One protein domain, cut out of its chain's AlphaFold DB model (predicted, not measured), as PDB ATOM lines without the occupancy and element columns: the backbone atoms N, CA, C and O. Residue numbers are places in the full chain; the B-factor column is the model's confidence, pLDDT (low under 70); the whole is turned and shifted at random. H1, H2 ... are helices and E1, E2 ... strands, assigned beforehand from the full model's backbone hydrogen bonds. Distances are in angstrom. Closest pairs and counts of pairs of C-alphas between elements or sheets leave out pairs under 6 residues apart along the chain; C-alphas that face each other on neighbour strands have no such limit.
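Overview. This is residues 2 to 101 and 184 to 205 of the 302 residues of the protein "Por_Secre_tail domain-containing protein" of Fluviicola sp. RIFCSPHIGHO2_12_FULL_43_24 (UniProt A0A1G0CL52). A long helix, H2, runs out of a small body like a handle: its residues 80 to 99 stick out, and its first part packs on H1 and H3. In the body, a strongly twisted six-stranded sheet lies beside the first part of H2, and the short helices H1 and H3 pack on each other. The 122 printed residues hold three named helices and six named strands, in the order E1 E2 E3 E4 H1 E5 H2 E6 H3, class mixed; the mixed sheet runs E1 E6 E5 E4 E3 E2. The whole is only just loose, close to extended, with a radius of gyration of the C-alphas of 20.1 A, and spans 76 by 24 by 22 A, the handle adding much of the length.

Arrangement. E1, residues 4 to 9, is an edge strand, antiparallel to E6, residues 185 to 192; N 5 and O 191 are within hydrogen-bond range at 3.0 A. E2, residues 18 to 20, E3, residues 23 to 26, and E4, residues 31 to 35, form a meander, each strand the antiparallel neighbour of the one before, in two hairpins: N 20 and O 23 are 2.8 A apart, N 33 and O 24 2.9 A. E4, H1, residues 41 to 50, and E5, residues 56 to 61, form a strand-helix-strand unit, two parallel neighbour strands with a helix between, with a right-handed crossover; N 34 and O 57 are 2.8 A apart. E6 is antiparallel to E5, with N 190 and O 56 at 2.8 A, and bends by 83 degrees at residue 188. H1 only grazes the sheet, with residues 44 to 48. H2, residues 62 to 99, is on the sheet, only just at the sheet's level, at a height of 3.9 A. With residues 64 to 68 alone it only just touches H1, with 3 pairs of C-alphas within 8 A, the closest Ser 41 and Leu 68 at 6.5 A, about perpendicular at 79 degrees. H3, residues 194 to 203, touches H1 at a steep tilt of 66 degrees, opposite ways, the closest C-alphas being Arg 49 and Leu 200 at 6.2 A. H3 touches residues 72 to 76 of H2 alone, about perpendicular at 84 degrees, closest at the C-alphas of Phe 72 and Tyr 199, 6.7 A. In H1 and H3 every O i to N i+4 pair is within hydrogen-bond range, in H2 32 of 34.

Along the chain. E1 begins at C-alpha 4 (131.902, 130.345, 189.408) and measures 13.4 A; E2, E3 and E4 measure 6.7, 9.7 and 12.5 A, H1 14.4 A and E5 15.3 A. H2 measures 54.0 A, to C-alpha 99 (154.628, 153.265, 222.613), with a kink of 26 degrees near residue 93. E6 measures 18.1 A and H3 14.6 A, to C-alpha 203 (140.057, 142.698, 187.332).

Size, cuts and confidence. The C-alphas of Ala 16 and Ser 101, the two farthest apart, are 76.5 A apart. Residues 102 to 183 are not printed; C-alphas 101 and 184 across this cut are 63.7 A apart. Of the links printed whole, E1 to E2 is short and the others are tight. Residues 19 to 23, 99 to 101 and 204 to 205 have pLDDT under 70.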
ATOM      1  N   LYS A   2     134.092 126.118 194.390       77.69
ATOM      2  CA  LYS A   2     133.574 126.655 193.112       77.69
ATOM      3  C   LYS A   2     132.898 128.005 193.389       77.69
ATOM      4  O   LYS A   2     131.835 128.035 193.992       77.69
ATOM      5  N   ASN A   3     133.545 129.099 192.995       87.19
ATOM      6  CA  ASN A   3     133.034 130.474 193.070       87.19
ATOM      7  C   ASN A   3     132.295 130.886 191.792       87.19
ATOM      8  O   ASN A   3     131.477 131.801 191.814       87.19
ATOM      9  N   ILE A   4     132.566 130.181 190.695       89.38
ATOM     10  CA  ILE A   4     131.902 130.345 189.408       89.38
ATOM     11  C   ILE A   4     131.689 128.982 188.740       89.38
ATOM     12  O   ILE A   4     132.561 128.101 188.795       89.38
ATOM     13  N   GLY A   5     130.536 128.793 188.096       88.56
ATOM     14  CA  GLY A   5     130.300 127.611 187.277       88.56
ATOM     15  C   GLY A   5     128.848 127.247 187.016       88.56
ATOM     16  O   GLY A   5     127.912 127.882 187.498       88.56
ATOM     17  N   ILE A   6     128.674 126.153 186.273       86.69
ATOM     18  CA  ILE A   6     127.356 125.582 186.002       86.69
ATOM     19  C   ILE A   6     126.930 124.723 187.192       86.69
ATOM     20  O   ILE A   6     127.468 123.639 187.413       86.69
ATOM     21  N   HIS A   7     125.950 125.210 187.950       80.44
ATOM     22  CA  HIS A   7     125.359 124.469 189.071       80.44
ATOM     23  C   HIS A   7     124.169 123.618 188.616       80.44
ATOM     24  O   HIS A   7     123.906 122.555 189.174       80.44
ATOM     25  N   LYS A   8     123.473 124.066 187.561       81.19
ATOM     26  CA  LYS A   8     122.329 123.373 186.955       81.19
ATOM     27  C   LYS A   8     122.678 122.963 185.524       81.19
ATOM     28  O   LYS A   8     122.400 123.737 184.601       81.19
ATOM     29  N   PRO A   9     123.313 121.792 185.322       84.06
ATOM     30  CA  PRO A   9     123.636 121.317 183.988       84.06
ATOM     31  C   PRO A   9     122.357 121.035 183.195       84.06
ATOM     32  O   PRO A   9     121.366 120.521 183.713       84.06
ATOM     33  N   CYS A  10     122.385 121.388 181.920       84.44
ATOM     34  CA  CYS A  10     121.332 121.174 180.951       84.44
ATOM     35  C   CYS A  10     121.664 119.926 180.128       84.44
ATOM     36  O   CYS A  10     122.764 119.798 179.594       84.44
ATOM     37  N   SER A  11     120.705 119.006 180.025       83.75
ATOM     38  CA  SER A  11     120.852 117.746 179.282       83.75
ATOM     39  C   SER A  11     120.495 117.861 177.794       83.75
ATOM     40  O   SER A  11     120.464 116.852 177.098       83.75
ATOM     41  N   GLU A  12     120.171 119.063 177.311       81.19
ATOM     42  CA  GLU A  12     119.786 119.285 175.916       81.19
ATOM     43  C   GLU A  12     120.985 119.190 174.967       81.19
ATOM     44  O   GLU A  12     122.112 119.561 175.302       81.19
ATOM     45  N   ASN A  13     120.731 118.718 173.746       80.81
ATOM     46  CA  ASN A  13     121.769 118.590 172.732       80.81
ATOM     47  C   ASN A  13     122.028 119.939 172.052       80.81
ATOM     48  O   ASN A  13     121.204 120.426 171.281       80.81
ATOM     49  N   TRP A  14     123.213 120.499 172.287       79.81
ATOM     50  CA  TRP A  14     123.695 121.720 171.638       79.81
ATOM     51  C   TRP A  14     123.565 121.691 170.109       79.81
ATOM     52  O   TRP A  14     123.107 122.656 169.506       79.81
ATOM     53  N   ASN A  15     123.912 120.564 169.481       79.56
ATOM     54  CA  ASN A  15     123.920 120.434 168.022       79.56
ATOM     55  C   ASN A  15     122.508 120.444 167.410       79.56
ATOM     56  O   ASN A  15     122.377 120.531 166.193       79.56
ATOM     57  N   ALA A  16     121.465 120.333 168.237       77.00
ATOM     58  CA  ALA A  16     120.067 120.389 167.820       77.00
ATOM     59  C   ALA A  16     119.431 121.782 168.017       77.00
ATOM     60  O   ALA A  16     118.239 121.946 167.758       77.00
ATOM     61  N   MET A  17     120.189 122.780 168.492       79.19
ATOM     62  CA  MET A  17     119.688 124.138 168.734       79.19
ATOM     63  C   MET A  17     119.777 125.023 167.480       79.19
ATOM     64  O   MET A  17     120.675 124.871 166.653       79.19
ATOM     65  N   SER A  18     118.860 125.985 167.346       71.06
ATOM     66  CA  SER A  18     118.884 126.970 166.256       71.06
ATOM     67  C   SER A  18     119.978 128.018 166.480       71.06
ATOM     68  O   SER A  18     120.077 128.574 167.579       71.06
ATOM     69  N   SER A  19     120.760 128.323 165.443       67.31
ATOM     70  CA  SER A  19     121.793 129.363 165.482       67.31
ATOM     71  C   SER A  19     121.193 130.771 165.618       67.31
ATOM     72  O   SER A  19     120.140 131.078 165.065       67.31
ATOM     73  N   SER A  20     121.874 131.634 166.370       59.41
ATOM     74  CA  SER A  20     121.567 133.055 166.575       59.41
ATOM     75  C   SER A  20     122.867 133.867 166.667       59.41
ATOM     76  O   SER A  20     123.939 133.305 166.886       59.41
ATOM     77  N   GLU A  21     122.789 135.193 166.550       53.66
ATOM     78  CA  GLU A  21     123.964 136.084 166.599       53.66
ATOM     79  C   GLU A  21     124.745 136.018 167.930       53.66
ATOM     80  O   GLU A  21     125.936 136.315 167.955       53.66
ATOM     81  N   LYS A  22     124.109 135.587 169.033       50.12
ATOM     82  CA  LYS A  22     124.717 135.475 170.379       50.12
ATOM     83  C   LYS A  22     125.045 134.034 170.809       50.12
ATOM     84  O   LYS A  22     125.393 133.813 171.966       50.12
ATOM     85  N   GLY A  23     124.911 133.054 169.910       62.66
ATOM     86  CA  GLY A  23     125.056 131.622 170.208       62.66
ATOM     87  C   GLY A  23     123.859 130.808 169.717       62.66
ATOM     88  O   GLY A  23     123.272 131.137 168.690       62.66
ATOM     89  N   ALA A  24     123.457 129.761 170.438       75.12
ATOM     90  CA  ALA A  24     122.262 128.981 170.106       75.12
ATOM     91  C   ALA A  24     121.117 129.275 171.091       75.12
ATOM     92  O   ALA A  24     121.357 129.519 172.274       75.12
ATOM     93  N   PHE A  25     119.869 129.282 170.618       79.19
ATOM     94  CA  PHE A  25     118.703 129.468 171.492       79.19
ATOM     95  C   PHE A  25     118.179 128.113 171.978       79.19
ATOM     96  O   PHE A  25     117.818 127.250 171.173       79.19
ATOM     97  N   CYS A  26     118.107 127.926 173.298       77.50
ATOM     98  CA  CYS A  26     117.560 126.708 173.883       77.50
ATOM     99  C   CYS A  26     116.037 126.830 174.016       77.50
ATOM    100  O   CYS A  26     115.542 127.569 174.863       77.50
ATOM    101  N   GLN A  27     115.282 126.054 173.232       76.50
ATOM    102  CA  GLN A  27     113.812 126.087 173.262       76.50
ATOM    103  C   GLN A  27     113.221 125.631 174.604       76.50
ATOM    104  O   GLN A  27     112.163 126.105 175.003       76.50
ATOM    105  N   LYS A  28     113.912 124.739 175.327       77.75
ATOM    106  CA  LYS A  28     113.455 124.224 176.626       77.75
ATOM    107  C   LYS A  28     113.677 125.208 177.769       77.75
ATOM    108  O   LYS A  28     112.831 125.331 178.646       77.75
ATOM    109  N   CYS A  29     114.825 125.881 177.772       72.69
ATOM    110  CA  CYS A  29     115.141 126.892 178.779       72.69
ATOM    111  C   CYS A  29     114.574 128.270 178.412       72.69
ATOM    112  O   CYS A  29     114.536 129.140 179.272       72.69
ATOM    113  N   ALA A  30     114.141 128.456 177.158       78.50
ATOM    114  CA  ALA A  30     113.747 129.736 176.573       78.50
ATOM    115  C   ALA A  30     114.806 130.838 176.774       78.50
ATOM    116  O   ALA A  30     114.481 132.010 176.953       78.50
ATOM    117  N   THR A  31     116.084 130.453 176.757       78.50
ATOM    118  CA  THR A  31     117.227 131.337 177.000       78.50
ATOM    119  C   THR A  31     118.264 131.211 175.892       78.50
ATOM    120  O   THR A  31     118.455 130.145 175.296       78.50
ATOM    121  N   HIS A  32     118.956 132.320 175.624       82.69
ATOM    122  CA  HIS A  32     120.154 132.303 174.795       82.69
ATOM    123  C   HIS A  32     121.284 131.621 175.553       82.69
ATOM    124  O   HIS A  32     121.496 131.870 176.741       82.69
ATOM    125  N   VAL A  33     122.005 130.757 174.850       86.69
ATOM    126  CA  VAL A  33     123.165 130.074 175.396       86.69
ATOM    127  C   VAL A  33     124.434 130.713 174.846       86.69
ATOM    128  O   VAL A  33     124.673 130.705 173.637       86.69
ATOM    129  N   HIS A  34     125.263 131.211 175.756       87.50
ATOM    130  CA  HIS A  34     126.569 131.788 175.470       87.50
ATOM    131  C   HIS A  34     127.614 130.675 175.341       87.50
ATOM    132  O   HIS A  34     127.856 129.932 176.294       87.50
ATOM    133  N   ASP A  35     128.223 130.533 174.162       89.62
ATOM    134  CA  ASP A  35     129.252 129.518 173.922       89.62
ATOM    135  C   ASP A  35     130.654 130.053 174.221       89.62
ATOM    136  O   ASP A  35     131.186 130.904 173.508       89.62
ATOM    137  N   PHE A  36     131.266 129.516 175.273       91.38
ATOM    138  CA  PHE A  36     132.614 129.852 175.703       91.38
ATOM    139  C   PHE A  36     133.666 128.851 175.231       91.38
ATOM    140  O   PHE A  36     134.841 129.084 175.474       91.38
ATOM    141  N   THR A  37     133.317 127.765 174.534       89.19
ATOM    142  CA  THR A  37     134.257 126.664 174.216       89.19
ATOM    143  C   THR A  37     135.542 127.082 173.492       89.19
ATOM    144  O   THR A  37     136.570 126.416 173.656       89.19
ATOM    145  N   ASN A  38     135.492 128.191 172.744       86.56
ATOM    146  CA  ASN A  38     136.608 128.784 171.999       86.56
ATOM    147  C   ASN A  38     137.002 130.186 172.506       86.56
ATOM    148  O   ASN A  38     137.632 130.946 171.776       86.56
ATOM    149  N   LYS A  39     136.596 130.551 173.726       85.50
ATOM    150  CA  LYS A  39     136.876 131.851 174.349       85.50
ATOM    151  C   LYS A  39     138.016 131.769 175.363       85.50
ATOM    152  O   LYS A  39     138.194 130.754 176.042       85.50
ATOM    153  N   THR A  40     138.779 132.852 175.464       88.94
ATOM    154  CA  THR A  40     139.829 133.045 176.477       88.94
ATOM    155  C   THR A  40     139.238 133.406 177.845       88.94
ATOM    156  O   THR A  40     138.106 133.884 177.910       88.94
ATOM    157  N   SER A  41     139.992 133.238 178.946       88.81
ATOM    158  CA  SER A  41     139.538 133.661 180.289       88.81
ATOM    159  C   SER A  41     139.090 135.128 180.305       88.81
ATOM    160  O   SER A  41     138.072 135.445 180.910       88.81
ATOM    161  N   LEU A  42     139.813 136.005 179.597       85.44
ATOM    162  CA  LEU A  42     139.498 137.430 179.481       85.44
ATOM    163  C   LEU A  42     138.140 137.656 178.800       85.44
ATOM    164  O   LEU A  42     137.259 138.282 179.375       85.44
ATOM    165  N   GLU A  43     137.934 137.091 177.607       85.62
ATOM    166  CA  GLU A  43     136.663 137.236 176.882       85.62
ATOM    167  C   GLU A  43     135.477 136.660 177.669       85.62
ATOM    168  O   GLU A  43     134.373 137.209 177.630       85.62
ATOM    169  N   ILE A  44     135.692 135.551 178.391       90.44
ATOM    170  CA  ILE A  44     134.665 134.958 179.253       90.44
ATOM    171  C   ILE A  44     134.324 135.924 180.391       90.44
ATOM    172  O   ILE A  44     133.151 136.229 180.587       90.44
ATOM    173  N   LYS A  45     135.323 136.449 181.111       90.44
ATOM    174  CA  LYS A  45     135.119 137.404 182.212       90.44
ATOM    175  C   LYS A  45     134.436 138.696 181.752       90.44
ATOM    176  O   LYS A  45     133.515 139.147 182.430       90.44
ATOM    177  N   GLN A  46     134.805 139.234 180.589       87.12
ATOM    178  CA  GLN A  46     134.140 140.394 179.974       87.12
ATOM    179  C   GLN A  46     132.665 140.113 179.688       87.12
ATOM    180  O   GLN A  46     131.794 140.837 180.159       87.12
ATOM    181  N   THR A  47     132.376 138.998 179.009       86.62
ATOM    182  CA  THR A  47     130.990 138.606 178.709       86.62
ATOM    183  C   THR A  47     130.169 138.432 179.988       86.62
ATOM    184  O   THR A  47     129.009 138.824 180.045       86.62
ATOM    185  N   LEU A  48     130.752 137.836 181.031       89.19
ATOM    186  CA  LEU A  48     130.070 137.627 182.307       89.19
ATOM    187  C   LEU A  48     129.829 138.932 183.068       89.19
ATOM    188  O   LEU A  48     128.783 139.063 183.698       89.19
ATOM    189  N   ARG A  49     130.755 139.894 182.987       86.88
ATOM    190  CA  ARG A  49     130.568 141.239 183.542       86.88
ATOM    191  C   ARG A  49     129.371 141.938 182.896       86.88
ATOM    192  O   ARG A  49     128.517 142.455 183.609       86.88
ATOM    193  N   ASP A  50     129.278 141.909 181.571       84.94
ATOM    194  CA  ASP A  50     128.189 142.569 180.833       84.94
ATOM    195  C   ASP A  50     126.805 141.984 181.164       84.94
ATOM    196  O   ASP A  50     125.774 142.632 180.978       84.94
ATOM    197  N   LEU A  51     126.779 140.749 181.671       86.44
ATOM    198  CA  LEU A  51     125.575 140.012 182.044       86.44
ATOM    199  C   LEU A  51     125.313 140.000 183.559       86.44
ATOM    200  O   LEU A  51     124.410 139.289 184.010       86.44
ATOM    201  N   ILE A  52     126.058 140.774 184.361       85.94
ATOM    202  CA  ILE A  52     125.819 140.878 185.807       85.94
ATOM    203  C   ILE A  52     124.346 141.243 186.063       85.94
ATOM    204  O   ILE A  52     123.783 142.160 185.470       85.94
ATOM    205  N   GLY A  53     123.703 140.486 186.955       81.75
ATOM    206  CA  GLY A  53     122.283 140.644 187.288       81.75
ATOM    207  C   GLY A  53     121.299 139.952 186.333       81.75
ATOM    208  O   GLY A  53     120.104 139.942 186.619       81.75
ATOM    209  N   GLN A  54     121.768 139.333 185.244       84.75
ATOM    210  CA  GLN A  54     120.937 138.577 184.301       84.75
ATOM    211  C   GLN A  54     121.181 137.061 184.431       84.75
ATOM    212  O   GLN A  54     122.290 136.640 184.761       84.75
ATOM    213  N   PRO A  55     120.170 136.204 184.186       83.56
ATOM    214  CA  PRO A  55     120.373 134.760 184.166       83.56
ATOM    215  C   PRO A  55     121.181 134.353 182.927       83.56
ATOM    216  O   PRO A  55     120.735 134.542 181.796       83.56
ATOM    217  N   VAL A  56     122.349 133.745 183.138       87.69
ATOM    218  CA  VAL A  56     123.230 133.300 182.051       87.69
ATOM    219  C   VAL A  56     123.089 131.795 181.843       87.69
ATOM    220  O   VAL A  56     123.248 131.004 182.774       87.69
ATOM    221  N   CYS A  57     122.822 131.375 180.605       89.12
ATOM    222  CA  CYS A  57     123.040 129.994 180.190       89.12
ATOM    223  C   CYS A  57     124.347 129.925 179.406       89.12
ATOM    224  O   CYS A  57     124.523 130.666 178.442       89.12
ATOM    225  N   ALA A  58     125.265 129.059 179.822       89.69
ATOM    226  CA  ALA A  58     126.592 128.973 179.232       89.69
ATOM    227  C   ALA A  58     126.903 127.559 178.749       89.69
ATOM    228  O   ALA A  58     126.457 126.570 179.337       89.69
ATOM    229  N   ARG A  59     127.719 127.483 177.699       90.25
ATOM    230  CA  ARG A  59     128.438 126.285 177.276       90.25
ATOM    231  C   ARG A  59     129.923 126.511 177.546       90.25
ATOM    232  O   ARG A  59     130.534 127.353 176.899       90.25
ATOM    233  N   ILE A  60     130.505 125.798 178.502       91.31
ATOM    234  CA  ILE A  60     131.888 126.013 178.956       91.31
ATOM    235  C   ILE A  60     132.575 124.682 179.232       91.31
ATOM    236  O   ILE A  60     131.933 123.699 179.595       91.31
ATOM    237  N   THR A  61     133.889 124.635 179.063       91.56
ATOM    238  CA  THR A  61     134.669 123.429 179.367       91.56
ATOM    239  C   THR A  61     135.075 123.396 180.840       91.56
ATOM    240  O   THR A  61     135.212 124.439 181.482       91.56
ATOM    241  N   GLU A  62     135.263 122.199 181.397       89.81
ATOM    242  CA  GLU A  62     135.678 122.047 182.798       89.81
ATOM    243  C   GLU A  62     137.025 122.725 183.086       89.81
ATOM    244  O   GLU A  62     137.188 123.352 184.136       89.81
ATOM    245  N   SER A  63     137.962 122.673 182.136       89.00
ATOM    246  CA  SER A  63     139.253 123.353 182.248       89.00
ATOM    247  C   SER A  63     139.084 124.868 182.329       89.00
ATOM    248  O   SER A  63     139.606 125.475 183.257       89.00
ATOM    249  N   GLN A  64     138.273 125.476 181.457       92.69
ATOM    250  CA  GLN A  64     137.968 126.913 181.519       92.69
ATOM    251  C   GLN A  64     137.336 127.313 182.854       92.69
ATOM    252  O   GLN A  64     137.766 128.285 183.470       92.69
ATOM    253  N   GLN A  65     136.351 126.552 183.341       91.12
ATOM    254  CA  GLN A  65     135.747 126.824 184.646       91.12
ATOM    255  C   GLN A  65     136.780 126.707 185.778       91.12
ATOM    256  O   GLN A  65     136.788 127.530 186.695       91.12
ATOM    257  N   THR A  66     137.641 125.693 185.735       91.88
ATOM    258  CA  THR A  66     138.689 125.484 186.742       91.88
ATOM    259  C   THR A  66     139.686 126.637 186.736       91.88
ATOM    260  O   THR A  66     139.942 127.213 187.790       91.88
ATOM    261  N   THR A  67     140.169 127.039 185.561       91.94
ATOM    262  CA  THR A  67     141.064 128.188 185.384       91.94
ATOM    263  C   THR A  67     140.452 129.469 185.952       91.94
ATOM    264  O   THR A  67     141.088 130.126 186.768       91.94
ATOM    265  N   LEU A  68     139.190 129.774 185.632       92.62
ATOM    266  CA  LEU A  68     138.490 130.954 186.157       92.62
ATOM    267  C   LEU A  68     138.361 130.957 187.688       92.62
ATOM    268  O   LEU A  68     138.417 132.014 188.314       92.62
ATOM    269  N   ASN A  69     138.173 129.785 188.302       93.12
ATOM    270  CA  ASN A  69     138.149 129.661 189.759       93.12
ATOM    271  C   ASN A  69     139.550 129.827 190.364       93.12
ATOM    272  O   ASN A  69     139.679 130.489 191.386       93.12
ATOM    273  N   LEU A  70     140.593 129.266 189.747       91.94
ATOM    274  CA  LEU A  70     141.978 129.416 190.210       91.94
ATOM    275  C   LEU A  70     142.454 130.875 190.131       91.94
ATOM    276  O   LEU A  70     143.066 131.363 191.079       91.94
ATOM    277  N   GLU A  71     142.137 131.576 189.039       92.06
ATOM    278  CA  GLU A  71     142.434 133.007 188.872       92.06
ATOM    279  C   GLU A  71     141.767 133.855 189.971       92.06
ATOM    280  O   GLU A  71     142.400 134.750 190.536       92.06
ATOM    281  N   PHE A  72     140.515 133.542 190.321       92.19
ATOM    282  CA  PHE A  72     139.805 134.196 191.421       92.19
ATOM    283  C   PHE A  72     140.458 133.941 192.781       92.19
ATOM    284  O   PHE A  72     140.673 134.888 193.534       92.19
ATOM    285  N   GLU A  73     140.783 132.686 193.110       91.81
ATOM    286  CA  GLU A  73     141.382 132.355 194.411       91.81
ATOM    287  C   GLU A  73     142.746 133.057 194.570       91.81
ATOM    288  O   GLU A  73     143.034 133.620 195.627       91.81
ATOM    289  N   ALA A  74     143.546 133.128 193.497       89.69
ATOM    290  CA  ALA A  74     144.812 133.861 193.493       89.69
ATOM    291  C   ALA A  74     144.623 135.367 193.765       89.69
ATOM    292  O   ALA A  74     145.329 135.941 194.600       89.69
ATOM    293  N   TRP A  75     143.651 136.002 193.100       90.06
ATOM    294  CA  TRP A  75     143.315 137.408 193.341       90.06
ATOM    295  C   TRP A  75     142.806 137.640 194.768       90.06
ATOM    296  O   TRP A  75     143.243 138.580 195.435       90.06
ATOM    297  N   HIS A  76     141.920 136.772 195.259       89.62
ATOM    298  CA  HIS A  76     141.302 136.892 196.581       89.62
ATOM    299  C   HIS A  76     142.338 136.820 197.701       89.62
ATOM    300  O   HIS A  76     142.342 137.646 198.621       89.62
ATOM    301  N   ASP A  77     143.270 135.870 197.602       87.88
ATOM    302  CA  ASP A  77     144.359 135.720 198.563       87.88
ATOM    303  C   ASP A  77     145.316 136.918 198.534       87.88
ATOM    304  O   ASP A  77     145.727 137.423 199.588       87.88
ATOM    305  N   GLN A  78     145.650 137.419 197.342       85.31
ATOM    306  CA  GLN A  78     146.496 138.600 197.186       85.31
ATOM    307  C   GLN A  78     145.828 139.869 197.744       85.31
ATOM    308  O   GLN A  78     146.476 140.657 198.445       85.31
ATOM    309  N   SER A  79     144.536 140.059 197.471       82.62
ATOM    310  CA  SER A  79     143.754 141.208 197.936       82.62
ATOM    311  C   SER A  79     143.689 141.250 199.468       82.62
ATOM    312  O   SER A  79     144.074 142.247 200.090       82.62
ATOM    313  N   LYS A  80     143.359 140.119 200.110       82.31
ATOM    314  CA  LYS A  80     143.343 139.993 201.579       82.31
ATOM    315  C   LYS A  80     144.684 140.326 202.221       82.31
ATOM    316  O   LYS A  80     144.726 141.071 203.202       82.31
ATOM    317  N   ARG A  81     145.787 139.801 201.677       81.56
ATOM    318  CA  ARG A  81     147.138 140.071 202.200       81.56
ATOM    319  C   ARG A  81     147.484 141.556 202.138       81.56
ATOM    320  O   ARG A  81     148.125 142.068 203.053       81.56
ATOM    321  N   THR A  82     147.055 142.254 201.092       79.38
ATOM    322  CA  THR A  82     147.330 143.686 200.916       79.38
ATOM    323  C   THR A  82     146.603 144.524 201.968       79.38
ATOM    324  O   THR A  82     147.235 145.341 202.641       79.38
ATOM    325  N   VAL A  83     145.316 144.253 202.204       82.38
ATOM    326  CA  VAL A  83     144.521 144.937 203.241       82.38
ATOM    327  C   VAL A  83     145.050 144.633 204.645       82.38
ATOM    328  O   VAL A  83     145.198 145.541 205.462       82.38
ATOM    329  N   GLN A  84     145.414 143.377 204.921       86.12
ATOM    330  CA  GLN A  84     146.015 142.989 206.201       86.12
ATOM    331  C   GLN A  84     147.339 143.717 206.459       86.12
ATOM    332  O   GLN A  84     147.546 144.237 207.554       86.12
ATOM    333  N   ARG A  85     148.225 143.802 205.458       87.69
ATOM    334  CA  ARG A  85     149.496 144.532 205.585       87.69
ATOM    335  C   ARG A  85     149.276 146.022 205.823       87.69
ATOM    336  O   ARG A  85     149.959 146.586 206.672       87.69
ATOM    337  N   ALA A  86     148.325 146.638 205.123       84.31
ATOM    338  CA  ALA A  86     147.985 148.044 205.323       84.31
ATOM    339  C   ALA A  86     147.465 148.298 206.746       84.31
ATOM    340  O   ALA A  86     147.961 149.191 207.425       84.31
ATOM    341  N   PHE A  87     146.544 147.464 207.236       91.69
ATOM    342  CA  PHE A  87     146.009 147.576 208.592       91.69
ATOM    343  C   PHE A  87     147.089 147.401 209.669       91.69
ATOM    344  O   PHE A  87     147.188 148.219 210.582       91.69
ATOM    345  N   VAL A  88     147.945 146.379 209.545       89.06
ATOM    346  CA  VAL A  88     149.067 146.161 210.474       89.06
ATOM    347  C   VAL A  88     150.043 147.338 210.438       89.06
ATOM    348  O   VAL A  88     150.472 147.798 211.493       89.06
ATOM    349  N   PHE A  89     150.360 147.873 209.257       90.19
ATOM    350  CA  PHE A  89     151.200 149.064 209.132       90.19
ATOM    351  C   PHE A  89     150.560 150.284 209.810       90.19
ATOM    352  O   PHE A  89     151.231 150.962 210.584       90.19
ATOM    353  N   SER A  90     149.261 150.532 209.605       90.44
ATOM    354  CA  SER A  90     148.531 151.604 210.295       90.44
ATOM    355  C   SER A  90     148.568 151.440 211.816       90.44
ATOM    356  O   SER A  90     148.806 152.418 212.523       90.44
ATOM    357  N   LEU A  91     148.403 150.217 212.331       89.44
ATOM    358  CA  LEU A  91     148.541 149.940 213.762       89.44
ATOM    359  C   LEU A  91     149.966 150.216 214.265       89.44
ATOM    360  O   LEU A  91     150.126 150.850 215.303       89.44
ATOM    361  N   ILE A  92     151.000 149.797 213.530       88.94
ATOM    362  CA  ILE A  92     152.403 150.059 213.892       88.94
ATOM    363  C   ILE A  92     152.713 151.560 213.865       88.94
ATOM    364  O   ILE A  92     153.403 152.048 214.750       88.94
ATOM    365  N   VAL A  93     152.202 152.321 212.899       88.75
ATOM    366  CA  VAL A  93     152.445 153.771 212.843       88.75
ATOM    367  C   VAL A  93     151.743 154.489 213.997       88.75
ATOM    368  O   VAL A  93     152.371 155.285 214.690       88.75
ATOM    369  N   VAL A  94     150.464 154.196 214.243       89.62
ATOM    370  CA  VAL A  94     149.668 154.892 215.271       89.62
ATOM    371  C   VAL A  94     150.091 154.490 216.688       89.62
ATOM    372  O   VAL A  94     150.294 155.347 217.548       89.62
ATOM    373  N   PHE A  95     150.250 153.190 216.943       87.44
ATOM    374  CA  PHE A  95     150.582 152.675 218.273       87.44
ATOM    375  C   PHE A  95     152.089 152.499 218.486       87.44
ATOM    376  O   PHE A  95     152.579 152.703 219.588       87.44
ATOM    377  N   GLY A  96     152.861 152.164 217.455       80.88
ATOM    378  CA  GLY A  96     154.310 151.983 217.589       80.88
ATOM    379  C   GLY A  96     155.053 153.297 217.835       80.88
ATOM    380  O   GLY A  96     155.915 153.343 218.707       80.88
ATOM    381  N   LEU A  97     154.682 154.395 217.165       70.69
ATOM    382  CA  LEU A  97     155.310 155.702 217.427       70.69
ATOM    383  C   LEU A  97     154.934 156.280 218.801       70.69
ATOM    384  O   LEU A  97     155.702 157.051 219.371       70.69
ATOM    385  N   THR A  98     153.781 155.896 219.355       71.06
ATOM    386  CA  THR A  98     153.339 156.352 220.682       71.06
ATOM    387  C   THR A  98     153.899 155.495 221.819       71.06
ATOM    388  O   THR A  98     154.172 156.027 222.892       71.06
ATOM    389  N   LEU A  99     154.132 154.197 221.591       65.62
ATOM    390  CA  LEU A  99     154.628 153.265 222.613       65.62
ATOM    391  C   LEU A  99     156.163 153.165 222.686       65.62
ATOM    392  O   LEU A  99     156.678 152.768 223.728       65.62
ATOM    393  N   PHE A 100     156.899 153.560 221.639       60.50
ATOM    394  CA  PHE A 100     158.375 153.557 221.614       60.50
ATOM    395  C   PHE A 100     159.020 154.950 221.735       60.50
ATOM    396  O   PHE A 100     160.223 155.090 221.520       60.50
ATOM    397  N   SER A 101     158.268 155.984 222.126       47.62
ATOM    398  CA  SER A 101     158.835 157.305 222.429       47.62
ATOM    399  C   SER A 101     159.557 157.299 223.788       47.62
ATOM    400  O   SER A 101     159.108 157.922 224.751       47.62
ATOM    401  N   TYR A 184     135.478 117.712 178.638       70.19
ATOM    402  CA  TYR A 184     134.074 117.744 179.040       70.19
ATOM    403  C   TYR A 184     133.545 119.175 178.927       70.19
ATOM    404  O   TYR A 184     134.017 120.099 179.594       70.19
ATOM    405  N   THR A 185     132.576 119.360 178.033       75.88
ATOM    406  CA  THR A 185     131.872 120.629 177.855       75.88
ATOM    407  C   THR A 185     130.539 120.542 178.573       75.88
ATOM    408  O   THR A 185     129.706 119.698 178.249       75.88
ATOM    409  N   MET A 186     130.341 121.419 179.545       82.25
ATOM    410  CA  MET A 186     129.105 121.550 180.294       82.25
ATOM    411  C   MET A 186     128.225 122.619 179.649       82.25
ATOM    412  O   MET A 186     128.713 123.648 179.189       82.25
ATOM    413  N   LEU A 187     126.922 122.367 179.635       83.12
ATOM    414  CA  LEU A 187     125.876 123.295 179.217       83.12
ATOM    415  C   LEU A 187     124.983 123.536 180.431       83.12
ATOM    416  O   LEU A 187     124.705 122.573 181.141       83.12
ATOM    417  N   GLY A 188     124.510 124.751 180.693       82.06
ATOM    418  CA  GLY A 188     123.531 124.954 181.763       82.06
ATOM    419  C   GLY A 188     123.503 126.344 182.374       82.06
ATOM    420  O   GLY A 188     124.134 127.273 181.873       82.06
ATOM    421  N   GLY A 189     122.719 126.475 183.445       81.62
ATOM    422  CA  GLY A 189     122.594 127.714 184.209       81.62
ATOM    423  C   GLY A 189     123.906 128.034 184.915       81.62
ATOM    424  O   GLY A 189     124.403 127.224 185.703       81.62
ATOM    425  N   PHE A 190     124.460 129.194 184.594       83.00
ATOM    426  CA  PHE A 190     125.744 129.663 185.074       83.00
ATOM    427  C   PHE A 190     125.527 130.573 186.284       83.00
ATOM    428  O   PHE A 190     124.778 131.544 186.205       83.00
ATOM    429  N   GLU A 191     126.141 130.231 187.413       83.81
ATOM    430  CA  GLU A 191     125.987 130.960 188.675       83.81
ATOM    431  C   GLU A 191     127.368 131.399 189.191       83.81
ATOM    432  O   GLU A 191     128.385 130.728 188.966       83.81
ATOM    433  N   TYR A 192     127.393 132.535 189.886       86.62
ATOM    434  CA  TYR A 192     128.585 133.151 190.471       86.62
ATOM    435  C   TYR A 192     128.320 133.544 191.927       86.62
ATOM    436  O   TYR A 192     127.203 133.917 192.292       86.62
ATOM    437  N   SER A 193     129.354 133.469 192.765       87.25
ATOM    438  CA  SER A 193     129.299 133.982 194.132       87.25
ATOM    439  C   SER A 193     129.335 135.521 194.135       87.25
ATOM    440  O   SER A 193     129.929 136.116 193.234       87.25
ATOM    441  N   PRO A 194     128.758 136.203 195.145       85.56
ATOM    442  CA  PRO A 194     128.810 137.668 195.225       85.56
ATOM    443  C   PRO A 194     130.237 138.236 195.201       85.56
ATOM    444  O   PRO A 194     130.489 139.253 194.571       85.56
ATOM    445  N   VAL A 195     131.190 137.538 195.825       87.75
ATOM    446  CA  VAL A 195     132.610 137.933 195.843       87.75
ATOM    447  C   VAL A 195     133.253 137.764 194.462       87.75
ATOM    448  O   VAL A 195     134.167 138.497 194.100       87.75
ATOM    449  N   TYR A 196     132.765 136.822 193.652       87.44
ATOM    450  CA  TYR A 196     133.228 136.671 192.277       87.44
ATOM    451  C   TYR A 196     132.804 137.858 191.394       87.44
ATOM    452  O   TYR A 196     133.538 138.227 190.483       87.44
ATOM    453  N   ILE A 197     131.660 138.493 191.677       85.12
ATOM    454  CA  ILE A 197     131.243 139.723 190.984       85.12
ATOM    455  C   ILE A 197     132.227 140.860 191.290       85.12
ATOM    456  O   ILE A 197     132.700 141.510 190.364       85.12
ATOM    457  N   GLU A 198     132.620 141.030 192.555       86.12
ATOM    458  CA  GLU A 198     133.648 142.005 192.954       86.12
ATOM    459  C   GLU A 198     134.980 141.748 192.229       86.12
ATOM    460  O   GLU A 198     135.615 142.675 191.733       86.12
ATOM    461  N   TYR A 199     135.379 140.482 192.088       88.06
ATOM    462  CA  TYR A 199     136.543 140.102 191.287       88.06
ATOM    463  C   TYR A 199     136.397 140.495 189.810       88.06
ATOM    464  O   TYR A 199     137.331 141.056 189.231       88.06
ATOM    465  N   LEU A 200     135.240 140.227 189.194       86.56
ATOM    466  CA  LEU A 200     134.980 140.619 187.809       86.56
ATOM    467  C   LEU A 200     135.060 142.133 187.645       86.56
ATOM    468  O   LEU A 200     135.652 142.589 186.676       86.56
ATOM    469  N   GLU A 201     134.517 142.912 188.579       83.94
ATOM    470  CA  GLU A 201     134.573 144.380 188.597       83.94
ATOM    471  C   GLU A 201     135.995 144.920 188.843       83.94
ATOM    472  O   GLU A 201     136.407 145.889 188.209       83.94
ATOM    473  N   ALA A 202     136.786 144.259 189.688       80.75
ATOM    474  CA  ALA A 202     138.137 144.692 190.040       80.75
ATOM    475  C   ALA A 202     139.216 144.317 189.008       80.75
ATOM    476  O   ALA A 202     140.274 144.945 188.988       80.75
ATOM    477  N   THR A 203     138.999 143.278 188.190       79.81
ATOM    478  CA  THR A 203     140.057 142.698 187.332       79.81
ATOM    479  C   THR A 203     139.863 142.858 185.832       79.81
ATOM    480  O   THR A 203     140.803 142.612 185.078       79.81
ATOM    481  N   GLU A 204     138.693 143.304 185.382       67.69
ATOM    482  CA  GLU A 204     138.471 143.633 183.975       67.69
ATOM    483  C   GLU A 204     138.565 145.159 183.763       67.69
ATOM    484  O   GLU A 204     138.012 145.941 184.549       67.69
ATOM    485  N   PRO A 205     139.250 145.640 182.713       62.16
ATOM    486  CA  PRO A 205     139.209 147.056 182.382       62.16
ATOM    487  C   PRO A 205     137.762 147.428 182.038       62.16
ATOM    488  O   PRO A 205     137.106 146.754 181.245       62.16
TER     489      PRO A 205